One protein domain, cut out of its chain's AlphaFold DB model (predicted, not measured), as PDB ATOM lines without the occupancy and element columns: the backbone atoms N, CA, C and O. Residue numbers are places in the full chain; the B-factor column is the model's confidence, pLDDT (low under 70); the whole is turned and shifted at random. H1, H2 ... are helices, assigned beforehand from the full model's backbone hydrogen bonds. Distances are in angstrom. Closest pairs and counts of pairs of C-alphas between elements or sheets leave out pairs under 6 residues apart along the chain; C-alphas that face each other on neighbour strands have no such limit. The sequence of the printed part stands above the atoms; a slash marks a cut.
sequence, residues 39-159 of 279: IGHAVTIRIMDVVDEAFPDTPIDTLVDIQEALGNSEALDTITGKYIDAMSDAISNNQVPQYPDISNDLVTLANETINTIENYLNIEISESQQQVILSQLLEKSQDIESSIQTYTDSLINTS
ATOM      1  N   ILE A  39     228.868 208.005 190.677       82.25
ATOM      2  CA  ILE A  39     229.012 208.165 192.133       82.25
ATOM      3  C   ILE A  39     227.642 208.276 192.804       82.25
ATOM      4  O   ILE A  39     227.373 207.550 193.759       82.25
ATOM      5  N   GLY A  40     226.751 209.099 192.261       84.00
ATOM      6  CA  GLY A  40     225.414 209.328 192.792       84.00
ATOM      7  C   GLY A  40     224.616 208.039 192.898       84.00
ATOM      8  O   GLY A  40     224.045 207.758 193.945       84.00
ATOM      9  N   HIS A  41     224.660 207.177 191.880       79.56
ATOM     10  CA  HIS A  41     223.988 205.876 191.939       79.56
ATOM     11  C   HIS A  41     224.575 204.951 193.021       79.56
ATOM     12  O   HIS A  41     223.830 204.334 193.780       79.56
ATOM     13  N   ALA A  42     225.907 204.871 193.126       78.12
ATOM     14  CA  ALA A  42     226.569 204.020 194.116       78.12
ATOM     15  C   ALA A  42     226.270 204.457 195.560       78.12
ATOM     16  O   ALA A  42     226.042 203.612 196.426       78.12
ATOM     17  N   VAL A  43     226.247 205.769 195.813       81.50
ATOM     18  CA  VAL A  43     225.970 206.321 197.144       81.50
ATOM     19  C   VAL A  43     224.478 206.272 197.466       81.50
ATOM     20  O   VAL A  43     224.108 205.820 198.547       81.50
ATOM     21  N   THR A  44     223.609 206.657 196.530       82.38
ATOM     22  CA  THR A  44     222.153 206.662 196.751       82.38
ATOM     23  C   THR A  44     221.602 205.281 197.062       82.38
ATOM     24  O   THR A  44     220.740 205.192 197.921       82.38
ATOM     25  N   ILE A  45     222.123 204.197 196.473       81.56
ATOM     26  CA  ILE A  45     221.721 202.830 196.858       81.56
ATOM     27  C   ILE A  45     221.950 202.591 198.359       81.56
ATOM     28  O   ILE A  45     221.065 202.093 199.044       81.56
ATOM     29  N   ARG A  46     223.113 202.991 198.890       79.69
ATOM     30  CA  ARG A  46     223.434 202.830 200.320       79.69
ATOM     31  C   ARG A  46     222.557 203.689 201.218       79.69
ATOM     32  O   ARG A  46     222.253 203.274 202.333       79.69
ATOM     33  N   ILE A  47     222.167 204.869 200.739       79.88
ATOM     34  CA  ILE A  47     221.219 205.740 201.436       79.88
ATOM     35  C   ILE A  47     219.822 205.116 201.413       79.88
ATOM     36  O   ILE A  47     219.168 205.069 202.448       79.88
ATOM     37  N   MET A  48     219.384 204.583 200.273       84.19
ATOM     38  CA  MET A  48     218.070 203.961 200.129       84.19
ATOM     39  C   MET A  48     217.902 202.722 201.008       84.19
ATOM     40  O   MET A  48     216.799 202.522 201.501       84.19
ATOM     41  N   ASP A  49     218.970 201.966 201.298       82.44
ATOM     42  CA  ASP A  49     218.930 200.901 202.317       82.44
ATOM     43  C   ASP A  49     218.458 201.454 203.681       82.44
ATOM     44  O   ASP A  49     217.636 200.848 204.360       82.44
ATOM     45  N   VAL A  50     218.946 202.638 204.075       79.06
ATOM     46  CA  VAL A  50     218.569 203.304 205.336       79.06
ATOM     47  C   VAL A  50     217.142 203.848 205.268       79.06
ATOM     48  O   VAL A  50     216.396 203.758 206.242       79.06
ATOM     49  N   VAL A  51     216.747 204.408 204.122       80.06
ATOM     50  CA  VAL A  51     215.390 204.941 203.921       80.06
ATOM     51  C   VAL A  51     214.348 203.825 203.956       80.06
ATOM     52  O   VAL A  51     213.327 203.990 204.615       80.06
ATOM     53  N   ASP A  52     214.608 202.691 203.304       82.44
ATOM     54  CA  ASP A  52     213.708 201.533 203.284       82.44
ATOM     55  C   ASP A  52     213.577 200.897 204.679       82.44
ATOM     56  O   ASP A  52     212.475 200.585 205.126       82.44
ATOM     57  N   GLU A  53     214.679 200.805 205.434       81.69
ATOM     58  CA  GLU A  53     214.650 200.361 206.834       81.69
ATOM     59  C   GLU A  53     213.839 201.306 207.740       81.69
ATOM     60  O   GLU A  53     213.118 200.848 208.632       81.69
ATOM     61  N   ALA A  54     213.948 202.621 207.530       78.06
ATOM     62  CA  ALA A  54     213.257 203.628 208.335       78.06
ATOM     63  C   ALA A  54     211.777 203.809 207.945       78.06
ATOM     64  O   ALA A  54     210.952 204.136 208.804       78.06
ATOM     65  N   PHE A  55     211.436 203.592 206.671       80.00
ATOM     66  CA  PHE A  55     210.112 203.835 206.097       80.00
ATOM     67  C   PHE A  55     209.659 202.687 205.164       80.00
ATOM     68  O   PHE A  55     209.423 202.922 203.975       80.00
ATOM     69  N   PRO A  56     209.453 201.463 205.690       79.88
ATOM     70  CA  PRO A  56     209.204 200.258 204.884       79.88
ATOM     71  C   PRO A  56     207.857 200.246 204.140       79.88
ATOM     72  O   PRO A  56     207.660 199.465 203.214       79.88
ATOM     73  N   ASP A  57     206.912 201.102 204.541       83.50
ATOM     74  CA  ASP A  57     205.589 201.215 203.909       83.50
ATOM     75  C   ASP A  57     205.561 202.240 202.756       83.50
ATOM     76  O   ASP A  57     204.497 202.539 202.204       83.50
ATOM     77  N   THR A  58     206.714 202.814 202.397       82.19
ATOM     78  CA  THR A  58     206.804 203.831 201.344       82.19
ATOM     79  C   THR A  58     206.537 203.218 199.965       82.19
ATOM     80  O   THR A  58     207.132 202.197 199.616       82.19
ATOM     81  N   PRO A  59     205.675 203.829 199.128       85.62
ATOM     82  CA  PRO A  59     205.465 203.366 197.761       85.62
ATOM     83  C   PRO A  59     206.764 203.363 196.950       85.62
ATOM     84  O   PRO A  59     207.537 204.317 197.002       85.62
ATOM     85  N   ILE A  60     206.961 202.323 196.134       83.50
ATOM     86  CA  ILE A  60     208.164 202.160 195.298       83.50
ATOM     87  C   ILE A  60     208.393 203.378 194.397       83.50
ATOM     88  O   ILE A  60     209.523 203.838 194.288       83.50
ATOM     89  N   ASP A  61     207.336 203.936 193.801       85.25
ATOM     90  CA  ASP A  61     207.448 205.124 192.944       85.25
ATOM     91  C   ASP A  61     208.032 206.319 193.717       85.25
ATOM     92  O   ASP A  61     208.908 207.020 193.225       85.25
ATOM     93  N   THR A  62     207.630 206.496 194.978       84.19
ATOM     94  CA  THR A  62     208.152 207.559 195.843       84.19
ATOM     95  C   THR A  62     209.586 207.288 196.293       84.19
ATOM     96  O   THR A  62     210.376 208.220 196.404       84.19
ATOM     97  N   LEU A  63     209.958 206.023 196.508       83.06
ATOM     98  CA  LEU A  63     211.349 205.641 196.776       83.06
ATOM     99  C   LEU A  63     212.256 205.931 195.569       83.06
ATOM    100  O   LEU A  63     213.383 206.381 195.758       83.06
ATOM    101  N   VAL A  64     211.766 205.719 194.344       85.50
ATOM    102  CA  VAL A  64     212.493 206.068 193.111       85.50
ATOM    103  C   VAL A  64     212.666 207.582 192.993       85.50
ATOM    104  O   VAL A  64     213.779 208.039 192.739       85.50
ATOM    105  N   ASP A  65     211.610 208.360 193.246       86.06
ATOM    106  CA  ASP A  65     211.683 209.824 193.213       86.06
ATOM    107  C   ASP A  65     212.674 210.374 194.258       86.06
ATOM    108  O   ASP A  65     213.470 211.268 193.964       86.06
ATOM    109  N   ILE A  66     212.673 209.805 195.473       84.12
ATOM    110  CA  ILE A  66     213.650 210.131 196.521       84.12
ATOM    111  C   ILE A  66     215.062 209.775 196.047       84.12
ATOM    112  O   ILE A  66     215.966 210.598 196.167       84.12
ATOM    113  N   GLN A  67     215.267 208.587 195.473       85.88
ATOM    114  CA  GLN A  67     216.575 208.165 194.970       85.88
ATOM    115  C   GLN A  67     217.112 209.115 193.887       85.88
ATOM    116  O   GLN A  67     218.293 209.471 193.917       85.88
ATOM    117  N   GLU A  68     216.269 209.540 192.944       85.19
ATOM    118  CA  GLU A  68     216.651 210.468 191.873       85.19
ATOM    119  C   GLU A  68     216.977 211.866 192.419       85.19
ATOM    120  O   GLU A  68     217.983 212.465 192.033       85.19
ATOM    121  N   ALA A  69     216.181 212.372 193.364       84.81
ATOM    122  CA  ALA A  69     216.438 213.654 194.016       84.81
ATOM    123  C   ALA A  69     217.744 213.636 194.825       84.81
ATOM    124  O   ALA A  69     218.551 214.561 194.730       84.81
ATOM    125  N   LEU A  70     217.994 212.549 195.559       84.75
ATOM    126  CA  LEU A  70     219.236 212.338 196.297       84.75
ATOM    127  C   LEU A  70     220.450 212.269 195.374       84.75
ATOM    128  O   LEU A  70     221.484 212.847 195.697       84.75
ATOM    129  N   GLY A  71     220.326 211.596 194.225       82.19
ATOM    130  CA  GLY A  71     221.394 211.488 193.228       82.19
ATOM    131  C   GLY A  71     221.838 212.835 192.662       82.19
ATOM    132  O   GLY A  71     222.996 212.973 192.283       82.19
ATOM    133  N   ASN A  72     220.956 213.835 192.693       83.12
ATOM    134  CA  ASN A  72     221.195 215.200 192.219       83.12
ATOM    135  C   ASN A  72     221.413 216.210 193.363       83.12
ATOM    136  O   ASN A  72     221.199 217.411 193.189       83.12
ATOM    137  N   SER A  73     221.789 215.729 194.549       87.44
ATOM    138  CA  SER A  73     222.001 216.562 195.733       87.44
ATOM    139  C   SER A  73     223.311 217.365 195.668       87.44
ATOM    140  O   SER A  73     224.333 216.891 195.159       87.44
ATOM    141  N   GLU A  74     223.304 218.587 196.213       89.25
ATOM    142  CA  GLU A  74     224.473 219.484 196.209       89.25
ATOM    143  C   GLU A  74     225.621 218.900 197.050       89.25
ATOM    144  O   GLU A  74     226.804 219.048 196.711       89.25
ATOM    145  N   ALA A  75     225.288 218.167 198.117       88.88
ATOM    146  CA  ALA A  75     226.273 217.444 198.908       88.88
ATOM    147  C   ALA A  75     226.982 216.343 198.096       88.88
ATOM    148  O   ALA A  75     228.207 216.216 198.197       88.88
ATOM    149  N   LEU A  76     226.271 215.584 197.249       88.94
ATOM    150  CA  LEU A  76     226.904 214.582 196.377       88.94
ATOM    151  C   LEU A  76     227.747 215.210 195.271       88.94
ATOM    152  O   LEU A  76     228.835 214.698 194.991       88.94
ATOM    153  N   ASP A  77     227.311 216.326 194.688       91.75
ATOM    154  CA  ASP A  77     228.127 217.098 193.746       91.75
ATOM    155  C   ASP A  77     229.424 217.577 194.423       91.75
ATOM    156  O   ASP A  77     230.516 217.470 193.859       91.75
ATOM    157  N   THR A  78     229.338 218.028 195.678       92.56
ATOM    158  CA  THR A  78     230.502 218.452 196.469       92.56
ATOM    159  C   THR A  78     231.462 217.292 196.738       92.56
ATOM    160  O   THR A  78     232.664 217.420 196.487       92.56
ATOM    161  N   ILE A  79     230.950 216.148 197.207       90.19
ATOM    162  CA  ILE A  79     231.750 214.938 197.450       90.19
ATOM    163  C   ILE A  79     232.424 214.496 196.144       90.19
ATOM    164  O   ILE A  79     233.646 214.339 196.097       90.19
ATOM    165  N   THR A  80     231.652 214.379 195.062       91.38
ATOM    166  CA  THR A  80     232.138 214.011 193.726       91.38
ATOM    167  C   THR A  80     233.238 214.962 193.256       91.38
ATOM    168  O   THR A  80     234.293 214.517 192.801       91.38
ATOM    169  N   GLY A  81     233.048 216.270 193.435       92.69
ATOM    170  CA  GLY A  81     234.035 217.291 193.102       92.69
ATOM    171  C   GLY A  81     235.356 217.129 193.842       92.69
ATOM    172  O   GLY A  81     236.410 217.184 193.209       92.69
ATOM    173  N   LYS A  82     235.326 216.874 195.156       92.62
ATOM    174  CA  LYS A  82     236.558 216.671 195.935       92.62
ATOM    175  C   LYS A  82     237.321 215.420 195.483       92.62
ATOM    176  O   LYS A  82     238.547 215.450 195.423       92.62
ATOM    177  N   TYR A  83     236.617 214.344 195.129       90.69
ATOM    178  CA  TYR A  83     237.243 213.123 194.611       90.69
ATOM    179  C   TYR A  83     237.808 213.300 193.196       90.69
ATOM    180  O   TYR A  83     238.911 212.830 192.928       90.69
ATOM    181  N   ILE A  84     237.114 214.020 192.307       91.06
ATOM    182  CA  ILE A  84     237.637 214.370 190.976       91.06
ATOM    183  C   ILE A  84     238.895 215.232 191.097       91.06
ATOM    184  O   ILE A  84     239.866 214.989 190.383       91.06
ATOM    185  N   ASP A  85     238.901 216.209 192.005       91.62
ATOM    186  CA  ASP A  85     240.068 217.058 192.244       91.62
ATOM    187  C   ASP A  85     241.249 216.228 192.785       91.62
ATOM    188  O   ASP A  85     242.345 216.301 192.230       91.62
ATOM    189  N   ALA A  86     241.020 215.360 193.779       89.75
ATOM    190  CA  ALA A  86     242.044 214.456 194.312       89.75
ATOM    191  C   ALA A  86     242.587 213.484 193.249       89.75
ATOM    192  O   ALA A  86     243.797 213.265 193.158       89.75
ATOM    193  N   MET A  87     241.705 212.930 192.411       89.25
ATOM    194  CA  MET A  87     242.071 212.072 191.283       89.25
ATOM    195  C   MET A  87     242.918 212.837 190.262       89.25
ATOM    196  O   MET A  87     243.957 212.348 189.818       89.25
ATOM    197  N   SER A  88     242.491 214.045 189.895       89.31
ATOM    198  CA  SER A  88     243.219 214.892 188.957       89.31
ATOM    199  C   SER A  88     244.607 215.238 189.493       89.31
ATOM    200  O   SER A  88     245.585 215.154 188.753       89.31
ATOM    201  N   ASP A  89     244.723 215.595 190.772       89.69
ATOM    202  CA  ASP A  89     246.000 215.929 191.407       89.69
ATOM    203  C   ASP A  89     246.950 214.729 191.438       89.69
ATOM    204  O   ASP A  89     248.130 214.870 191.107       89.69
ATOM    205  N   ALA A  90     246.432 213.541 191.755       88.69
ATOM    206  CA  ALA A  90     247.192 212.299 191.745       88.69
ATOM    207  C   ALA A  90     247.745 211.975 190.349       88.69
ATOM    208  O   ALA A  90     248.947 211.754 190.185       88.69
ATOM    209  N   ILE A  91     246.889 212.012 189.324       87.12
ATOM    210  CA  ILE A  91     247.264 211.684 187.942       87.12
ATOM    211  C   ILE A  91     248.226 212.734 187.365       87.12
ATOM    212  O   ILE A  91     249.234 212.377 186.752       87.12
ATOM    213  N   SER A  92     247.945 214.028 187.542       86.00
ATOM    214  CA  SER A  92     248.784 215.106 186.997       86.00
ATOM    215  C   SER A  92     250.196 215.097 187.589       86.00
ATOM    216  O   SER A  92     251.158 215.403 186.886       86.00
ATOM    217  N   ASN A  93     250.336 214.721 188.866       85.62
ATOM    218  CA  ASN A  93     251.617 214.719 189.578       85.62
ATOM    219  C   ASN A  93     252.288 213.338 189.664       85.62
ATOM    220  O   ASN A  93     253.369 213.236 190.247       85.62
ATOM    221  N   ASN A  94     251.690 212.286 189.091       82.75
ATOM    222  CA  ASN A  94     252.127 210.891 189.238       82.75
ATOM    223  C   ASN A  94     252.281 210.465 190.712       82.75
ATOM    224  O   ASN A  94     253.309 209.920 191.122       82.75
ATOM    225  N   GLN A  95     251.264 210.752 191.524       85.88
ATOM    226  CA  GLN A  95     251.222 210.474 192.959       85.88
ATOM    227  C   GLN A  95     250.060 209.548 193.319       85.88
ATOM    228  O   GLN A  95     249.125 209.361 192.547       85.88
ATOM    229  N   VAL A  96     250.125 208.969 194.519       82.75
ATOM    230  CA  VAL A  96     248.997 208.231 195.100       82.75
ATOM    231  C   VAL A  96     247.900 209.233 195.488       82.75
ATOM    232  O   VAL A  96     248.240 210.273 196.063       82.75
ATOM    233  N   PRO A  97     246.613 208.944 195.217       82.44
ATOM    234  CA  PRO A  97     245.507 209.803 195.626       82.44
ATOM    235  C   PRO A  97     245.507 210.067 197.125       82.44
ATOM    236  O   PRO A  97     245.598 209.145 197.935       82.44
ATOM    237  N   GLN A  98     245.377 211.339 197.490       86.06
ATOM    238  CA  GLN A  98     245.066 211.736 198.857       86.06
ATOM    239  C   GLN A  98     243.579 212.041 198.928       86.06
ATOM    240  O   GLN A  98     243.132 213.096 198.480       86.06
ATOM    241  N   TYR A  99     242.815 211.084 199.449       84.69
ATOM    242  CA  TYR A  99     241.373 211.224 199.526       84.69
ATOM    243  C   TYR A  99     240.965 212.289 200.558       84.69
ATOM    244  O   TYR A  99     241.560 212.362 201.638       84.69
ATOM    245  N   PRO A 100     239.984 213.138 200.215       85.50
ATOM    246  CA  PRO A 100     239.509 214.209 201.080       85.50
ATOM    247  C   PRO A 100     238.723 213.649 202.272       85.50
ATOM    248  O   PRO A 100     238.026 212.646 202.142       85.50
ATOM    249  N   ASP A 101     238.768 214.346 203.410       85.31
ATOM    250  CA  ASP A 101     237.808 214.118 204.495       85.31
ATOM    251  C   ASP A 101     236.432 214.650 204.071       85.31
ATOM    252  O   ASP A 101     236.281 215.845 203.775       85.31
ATOM    253  N   ILE A 102     235.449 213.749 204.027       84.81
ATOM    254  CA  ILE A 102     234.069 214.048 203.641       84.81
ATOM    255  C   ILE A 102     233.084 213.971 204.808       84.81
ATOM    256  O   ILE A 102     231.882 214.102 204.593       84.81
ATOM    257  N   SER A 103     233.558 213.815 206.048       83.44
ATOM    258  CA  SER A 103     232.698 213.637 207.228       83.44
ATOM    259  C   SER A 103     231.620 214.723 207.340       83.44
ATOM    260  O   SER A 103     230.449 214.432 207.572       83.44
ATOM    261  N   ASN A 104     231.997 215.987 207.115       86.06
ATOM    262  CA  ASN A 104     231.053 217.107 207.137       86.06
ATOM    263  C   ASN A 104     230.096 217.099 205.937       86.06
ATOM    264  O   ASN A 104     228.935 217.465 206.093       86.06
ATOM    265  N   ASP A 105     230.558 216.685 204.754       87.69
ATOM    266  CA  ASP A 105     229.698 216.629 203.566       87.69
ATOM    267  C   ASP A 105     228.663 215.507 203.699       87.69
ATOM    268  O   ASP A 105     227.532 215.666 203.258       87.69
ATOM    269  N   LEU A 106     229.016 214.403 204.366       81.88
ATOM    270  CA  LEU A 106     228.089 213.318 204.690       81.88
ATOM    271  C   LEU A 106     227.001 213.759 205.676       81.88
ATOM    272  O   LEU A 106     225.855 213.339 205.547       81.88
ATOM    273  N   VAL A 107     227.324 214.644 206.626       84.31
ATOM    274  CA  VAL A 107     226.311 215.266 207.496       84.31
ATOM    275  C   VAL A 107     225.366 216.149 206.679       84.31
ATOM    276  O   VAL A 107     224.151 216.074 206.859       84.31
ATOM    277  N   THR A 108     225.894 216.954 205.753       88.50
ATOM    278  CA  THR A 108     225.063 217.751 204.835       88.50
ATOM    279  C   THR A 108     224.179 216.854 203.972       88.50
ATOM    280  O   THR A 108     222.981 217.098 203.882       88.50
ATOM    281  N   LEU A 109     224.735 215.774 203.422       84.88
ATOM    282  CA  LEU A 109     224.008 214.792 202.623       84.88
ATOM    283  C   LEU A 109     222.882 214.125 203.417       84.88
ATOM    284  O   LEU A 109     221.780 213.955 202.900       84.88
ATOM    285  N   ALA A 110     223.124 213.783 204.683       81.62
ATOM    286  CA  ALA A 110     222.095 213.248 205.568       81.62
ATOM    287  C   ALA A 110     220.961 214.258 205.805       81.62
ATOM    288  O   ALA A 110     219.789 213.893 205.741       81.62
ATOM    289  N   ASN A 111     221.289 215.535 206.013       86.31
ATOM    290  CA  ASN A 111     220.286 216.590 206.172       86.31
ATOM    291  C   ASN A 111     219.484 216.822 204.880       86.31
ATOM    292  O   ASN A 111     218.261 216.938 204.925       86.31
ATOM    293  N   GLU A 112     220.144 216.850 203.721       87.38
ATOM    294  CA  GLU A 112     219.481 216.930 202.413       87.38
ATOM    295  C   GLU A 112     218.591 215.709 202.164       87.38
ATOM    296  O   GLU A 112     217.489 215.848 201.630       87.38
ATOM    297  N   THR A 113     219.012 214.532 202.631       82.75
ATOM    298  CA  THR A 113     218.216 213.304 202.575       82.75
ATOM    299  C   THR A 113     216.943 213.416 203.395       82.75
ATOM    300  O   THR A 113     215.863 213.159 202.870       82.75
ATOM    301  N   ILE A 114     217.044 213.861 204.647       83.75
ATOM    302  CA  ILE A 114     215.886 214.085 205.522       83.75
ATOM    303  C   ILE A 114     214.911 215.071 204.874       83.75
ATOM    304  O   ILE A 114     213.737 214.743 204.719       83.75
ATOM    305  N   ASN A 115     215.404 216.224 204.415       86.50
ATOM    306  CA  ASN A 115     214.573 217.233 203.754       86.50
ATOM    307  C   ASN A 115     213.886 216.671 202.500       86.50
ATOM    308  O   ASN A 115     212.730 216.981 202.219       86.50
ATOM    309  N   THR A 116     214.591 215.840 201.729       85.56
ATOM    310  CA  THR A 116     214.036 215.185 200.538       85.56
ATOM    311  C   THR A 116     212.905 214.237 200.927       85.56
ATOM    312  O   THR A 116     211.817 214.327 200.366       85.56
ATOM    313  N   ILE A 117     213.109 213.387 201.934       82.50
ATOM    314  CA  ILE A 117     212.082 212.456 202.419       82.50
ATOM    315  C   ILE A 117     210.861 213.218 202.948       82.50
ATOM    316  O   ILE A 117     209.738 212.884 202.578       82.50
ATOM    317  N   GLU A 118     211.053 214.258 203.763       85.75
ATOM    318  CA  GLU A 118     209.959 215.094 204.283       85.75
ATOM    319  C   GLU A 118     209.125 215.702 203.152       85.75
ATOM    320  O   GLU A 118     207.894 215.644 203.183       85.75
ATOM    321  N   ASN A 119     209.789 216.212 202.112       87.19
ATOM    322  CA  ASN A 119     209.125 216.803 200.954       87.19
ATOM    323  C   ASN A 119     208.338 215.772 200.130       87.19
ATOM    324  O   ASN A 119     207.201 216.046 199.744       87.19
ATOM    325  N   TYR A 120     208.916 214.599 199.853       83.50
ATOM    326  CA  TYR A 120     208.285 213.583 198.999       83.50
ATOM    327  C   TYR A 120     207.218 212.758 199.722       83.50
ATOM    328  O   TYR A 120     206.208 212.395 199.118       83.50
ATOM    329  N   LEU A 121     207.399 212.488 201.016       79.94
ATOM    330  CA  LEU A 121     206.405 211.790 201.836       79.94
ATOM    331  C   LEU A 121     205.368 212.741 202.439       79.94
ATOM    332  O   LEU A 121     204.346 212.280 202.949       79.94
ATOM    333  N   ASN A 122     205.600 214.055 202.360       81.88
ATOM    334  CA  ASN A 122     204.777 215.084 202.991       81.88
ATOM    335  C   ASN A 122     204.547 214.774 204.486       81.88
ATOM    336  O   ASN A 122     203.423 214.845 204.997       81.88
ATOM    337  N   ILE A 123     205.632 214.383 205.162       80.44
ATOM    338  CA  ILE A 123     205.696 214.095 206.598       80.44
ATOM    339  C   ILE A 123     206.695 215.037 207.265       80.44
ATOM    340  O   ILE A 123     207.594 215.555 206.613       80.44
ATOM    341  N   GLU A 124     206.565 215.207 208.574       80.06
ATOM    342  CA  GLU A 124     207.576 215.862 209.403       80.06
ATOM    343  C   GLU A 124     208.309 214.765 210.186       80.06
ATOM    344  O   GLU A 124     207.686 214.026 210.960       80.06
ATOM    345  N   ILE A 125     209.610 214.592 209.939       77.81
ATOM    346  CA  ILE A 125     210.408 213.562 210.604       77.81
ATOM    347  C   ILE A 125     210.822 214.111 211.969       77.81
ATOM    348  O   ILE A 125     211.429 215.172 212.080       77.81
ATOM    349  N   SER A 126     210.517 213.376 213.041       78.38
ATOM    350  CA  SER A 126     210.894 213.803 214.395       78.38
ATOM    351  C   SER A 126     212.417 213.907 214.563       78.38
ATOM    352  O   SER A 126     213.152 213.090 214.010       78.38
ATOM    353  N   GLU A 127     212.905 214.822 215.410       77.62
ATOM    354  CA  GLU A 127     214.349 214.965 215.701       77.62
ATOM    355  C   GLU A 127     215.013 213.634 216.103       77.62
ATOM    356  O   GLU A 127     216.154 213.357 215.735       77.62
ATOM    357  N   SER A 128     214.291 212.763 216.819       72.25
ATOM    358  CA  SER A 128     214.776 211.424 217.170       72.25
ATOM    359  C   SER A 128     214.971 210.514 215.958       72.25
ATOM    360  O   SER A 128     215.938 209.762 215.914       72.25
ATOM    361  N   GLN A 129     214.079 210.572 214.967       70.38
ATOM    362  CA  GLN A 129     214.203 209.793 213.732       70.38
ATOM    363  C   GLN A 129     215.275 210.380 212.812       70.38
ATOM    364  O   GLN A 129     216.039 209.626 212.218       70.38
ATOM    365  N   GLN A 130     215.400 211.709 212.767       76.19
ATOM    366  CA  GLN A 130     216.490 212.387 212.063       76.19
ATOM    367  C   GLN A 130     217.857 211.946 212.606       76.19
ATOM    368  O   GLN A 130     218.748 211.611 211.830       76.19
ATOM    369  N   GLN A 131     218.013 211.860 213.933       75.81
ATOM    370  CA  GLN A 131     219.244 211.353 214.550       75.81
ATOM    371  C   GLN A 131     219.525 209.888 214.207       75.81
ATOM    372  O   GLN A 131     220.686 209.537 214.005       75.81
ATOM    373  N   VAL A 132     218.495 209.042 214.114       75.75
ATOM    374  CA  VAL A 132     218.657 207.637 213.706       75.75
ATOM    375  C   VAL A 132     219.145 207.553 212.261       75.75
ATOM    376  O   VAL A 132     220.186 206.942 212.027       75.75
ATOM    377  N   ILE A 133     218.485 208.244 211.326       72.75
ATOM    378  CA  ILE A 133     218.877 208.286 209.907       72.75
ATOM    379  C   ILE A 133     220.312 208.807 209.765       72.75
ATOM    380  O   ILE A 133     221.139 208.194 209.093       72.75
ATOM    381  N   LEU A 134     220.640 209.897 210.460       76.06
ATOM    382  CA  LEU A 134     221.979 210.477 210.455       76.06
ATOM    383  C   LEU A 134     223.019 209.506 211.031       76.06
ATOM    384  O   LEU A 134     224.098 209.360 210.464       76.06
ATOM    385  N   SER A 135     222.702 208.798 212.117       75.94
ATOM    386  CA  SER A 135     223.610 207.809 212.707       75.94
ATOM    387  C   SER A 135     223.847 206.600 211.798       75.94
ATOM    388  O   SER A 135     224.991 206.178 211.661       75.94
ATOM    389  N   GLN A 136     222.813 206.099 211.116       74.56
ATOM    390  CA  GLN A 136     222.922 204.976 210.179       74.56
ATOM    391  C   GLN A 136     223.695 205.365 208.912       74.56
ATOM    392  O   GLN A 136     224.499 204.581 208.406       74.56
ATOM    393  N   LEU A 137     223.511 206.594 208.419       72.00
ATOM    394  CA  LEU A 137     224.292 207.132 207.303       72.00
ATOM    395  C   LEU A 137     225.761 207.337 207.672       72.00
ATOM    396  O   LEU A 137     226.642 207.003 206.884       72.00
ATOM    397  N   LEU A 138     226.034 207.832 208.882       74.06
ATOM    398  CA  LEU A 138     227.400 207.925 209.396       74.06
ATOM    399  C   LEU A 138     228.013 206.548 209.671       74.06
ATOM    400  O   LEU A 138     229.212 206.388 209.480       74.06
ATOM    401  N   GLU A 139     227.241 205.536 210.061       76.38
ATOM    402  CA  GLU A 139     227.744 204.163 210.189       76.38
ATOM    403  C   GLU A 139     228.133 203.585 208.818       76.38
ATOM    404  O   GLU A 139     229.211 203.015 208.667       76.38
ATOM    405  N   LYS A 140     227.316 203.833 207.785       74.19
ATOM    406  CA  LYS A 140     227.604 203.458 206.389       74.19
ATOM    407  C   LYS A 140     228.601 204.388 205.679       74.19
ATOM    408  O   LYS A 140     228.940 204.134 204.523       74.19
ATOM    409  N   SER A 141     229.106 205.431 206.341       74.06
ATOM    410  CA  SER A 141     230.075 206.378 205.764       74.06
ATOM    411  C   SER A 141     231.324 205.688 205.230       74.06
ATOM    412  O   SER A 141     231.763 205.997 204.127       74.06
ATOM    413  N   GLN A 142     231.851 204.703 205.961       77.12
ATOM    414  CA  GLN A 142     233.032 203.947 205.544       77.12
ATOM    415  C   GLN A 142     232.768 203.133 204.274       77.12
ATOM    416  O   GLN A 142     233.635 203.050 203.404       77.12
ATOM    417  N   ASP A 143     231.565 202.572 204.131       78.06
ATOM    418  CA  ASP A 143     231.165 201.842 202.925       78.06
ATOM    419  C   ASP A 143     230.986 202.791 201.733       78.06
ATOM    420  O   ASP A 143     231.359 202.453 200.605       78.06
ATOM    421  N   ILE A 144     230.436 203.986 201.978       76.50
ATOM    422  CA  ILE A 144     230.304 205.059 200.985       76.50
ATOM    423  C   ILE A 144     231.694 205.509 200.523       76.50
ATOM    424  O   ILE A 144     231.982 205.474 199.327       76.50
ATOM    425  N   GLU A 145     232.584 205.847 201.457       82.50
ATOM    426  CA  GLU A 145     233.969 206.225 201.176       82.50
ATOM    427  C   GLU A 145     234.694 205.130 200.398       82.50
ATOM    428  O   GLU A 145     235.256 205.398 199.338       82.50
ATOM    429  N   SER A 146     234.626 203.880 200.860       83.25
ATOM    430  CA  SER A 146     235.270 202.748 200.195       83.25
ATOM    431  C   SER A 146     234.740 202.532 198.776       83.25
ATOM    432  O   SER A 146     235.525 202.252 197.867       83.25
ATOM    433  N   SER A 147     233.436 202.711 198.548       79.31
ATOM    434  CA  SER A 147     232.831 202.581 197.216       79.31
ATOM    435  C   SER A 147     233.345 203.660 196.259       79.31
ATOM    436  O   SER A 147     233.730 203.349 195.128       79.31
ATOM    437  N   ILE A 148     233.415 204.914 196.717       81.56
ATOM    438  CA  ILE A 148     233.914 206.037 195.911       81.56
ATOM    439  C   ILE A 148     235.422 205.889 195.655       81.56
ATOM    440  O   ILE A 148     235.875 206.078 194.524       81.56
ATOM    441  N   GLN A 149     236.200 205.509 196.672       85.44
ATOM    442  CA  GLN A 149     237.640 205.267 196.554       85.44
ATOM    443  C   GLN A 149     237.932 204.127 195.583       85.44
ATOM    444  O   GLN A 149     238.708 204.308 194.655       85.44
ATOM    445  N   THR A 150     237.246 202.988 195.716       81.81
ATOM    446  CA  THR A 150     237.418 201.836 194.815       81.81
ATOM    447  C   THR A 150     237.123 202.220 193.367       81.81
ATOM    448  O   THR A 150     237.865 201.850 192.456       81.81
ATOM    449  N   TYR A 151     236.057 202.992 193.141       75.44
ATOM    450  CA  TYR A 151     235.734 203.494 191.811       75.44
ATOM    451  C   TYR A 151     236.828 204.434 191.286       75.44
ATOM    452  O   TYR A 151     237.298 204.267 190.161       75.44
ATOM    453  N   THR A 152     237.298 205.365 192.114       78.31
ATOM    454  CA  THR A 152     238.354 206.324 191.759       78.31
ATOM    455  C   THR A 152     239.677 205.622 191.443       78.31
ATOM    456  O   THR A 152     240.262 205.849 190.383       78.31
ATOM    457  N   ASP A 153     240.109 204.695 192.297       81.00
ATOM    458  CA  ASP A 153     241.305 203.876 192.098       81.00
ATOM    459  C   ASP A 153     241.205 203.039 190.823       81.00
ATOM    460  O   ASP A 153     242.198 202.893 190.104       81.00
ATOM    461  N   SER A 154     240.020 202.505 190.509       78.00
ATOM    462  CA  SER A 154     239.820 201.775 189.259       78.00
ATOM    463  C   SER A 154     240.089 202.683 188.059       78.00
ATOM    464  O   SER A 154     240.926 202.338 187.233       78.00
ATOM    465  N   LEU A 155     239.522 203.894 188.024       75.00
ATOM    466  CA  LEU A 155     239.713 204.846 186.924       75.00
ATOM    467  C   LEU A 155     241.171 205.288 186.749       75.00
ATOM    468  O   LEU A 155     241.623 205.504 185.623       75.00
ATOM    469  N   ILE A 156     241.917 205.415 187.844       75.81
ATOM    470  CA  ILE A 156     243.345 205.751 187.801       75.81
ATOM    471  C   ILE A 156     244.150 204.588 187.214       75.81
ATOM    472  O   ILE A 156     244.996 204.795 186.345       75.81
ATOM    473  N   ASN A 157     243.884 203.360 187.663       74.38
ATOM    474  CA  ASN A 157     244.734 202.206 187.375       74.38
ATOM    475  C   ASN A 157     244.354 201.434 186.099       74.38
ATOM    476  O   ASN A 157     245.183 200.691 185.574       74.38
ATOM    477  N   THR A 158     243.131 201.576 185.576       68.25
ATOM    478  CA  THR A 158     242.664 200.830 184.388       68.25
ATOM    479  C   THR A 158     242.911 201.544 183.062       68.25
ATOM    480  O   THR A 158     242.495 201.057 182.010       68.25
ATOM    481  N   SER A 159     243.545 202.713 183.072       65.00
ATOM    482  CA  SER A 159     243.682 203.514 181.861       65.00
ATOM    483  C   SER A 159     244.708 202.923 180.890       65.00
ATOM    484  O   SER A 159     245.899 202.832 181.178       65.00
TER     485      SER A 159
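What this domain is: This is residues 39 to 159 of the 279 residues of an uncharacterized protein of Massilimicrobiota sp. An142 (UniProt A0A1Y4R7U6). This is an elongated bundle of staggered helices: H1, H2, H4 and H5 pack round one another in one half of the length, and H3 and H6 together make the other half. H1 and H4 run one way along the length, while H2, H3, H5 and H6 run back the other way. The printed part has 121 residues with six named helices, in the order H1 to H6, and no named strand; its class is all helix. The whole is compact, with a radius of gyration of the C-alphas of 15.5 A, and spans 49 by 26 by 20 A.

Where its parts are: Find C-alpha 39 at (229.012, 208.165, 192.133); from there H1, residues 39 to 54, runs 23.1 A, with a kink of 27 degrees near residue 46. Next comes H2, residues 60 to 71. H3, residues 74 to 93, is the longest helix; it runs 28.3 A and ends at C-alpha 93, at (251.617, 214.719, 189.578). Then find H4, residues 103 to 121, 26.9 A long, and H5, residues 127 to 139. H6, residues 141 to 157, runs 23.9 A to C-alpha 157 at (244.734, 202.206, 187.375).

How they stand to each other: Begin with H1, the hub, touching four helices. H1 and H2 form a helical hairpin at a steep tilt of 44 degrees; look at Gly 40 and Gly 71, their closest C-alphas, 4.6 A apart. With residues 39 to 46 alone H1 touches H6, opposite ways at a shallow tilt of 19 degrees, closest at the C-alphas of Val 43 and Ile 144, 5.9 A. With residues 47 to 54 alone it touches H5, where the closest C-alphas, those of Val 50 and Gln 136, are 6.7 A apart. H1 and H3 only just touch, with 3 pairs of C-alphas within 8 A, closest at Gly 40 and Leu 76, 6.5 A. H3 and H4 form a second helical hairpin, where residues 74 to 79 of H3 alone touch H4; the closest C-alphas are those of Ala 75 and Leu 109, 5.1 A. H4 also touches H2, closest at the C-alphas of Leu 70 and Thr 113, 6.4 A, and H5, at Ala 110 and Leu 134, 5.6 A. H3 touches H6, the same way, closest at the C-alphas of Met 87 and Thr 152, 6.9 A. H2 and H5 are apart. Every O i to N i+4 pair is within hydrogen-bond range in H2, H3, H4, H5 and H6, and 10 of 12 are in H1.

The domain as a whole: The two C-alphas farthest apart, those of Asp 57 and Asn 93, are 50.1 A apart. The printed part has no cut and no long link; the link from H3 to H4, 9 residues, is short, and the others are tight. The mean pLDDT of the printed part is 82.4, and residues 158 to 159 are under 70.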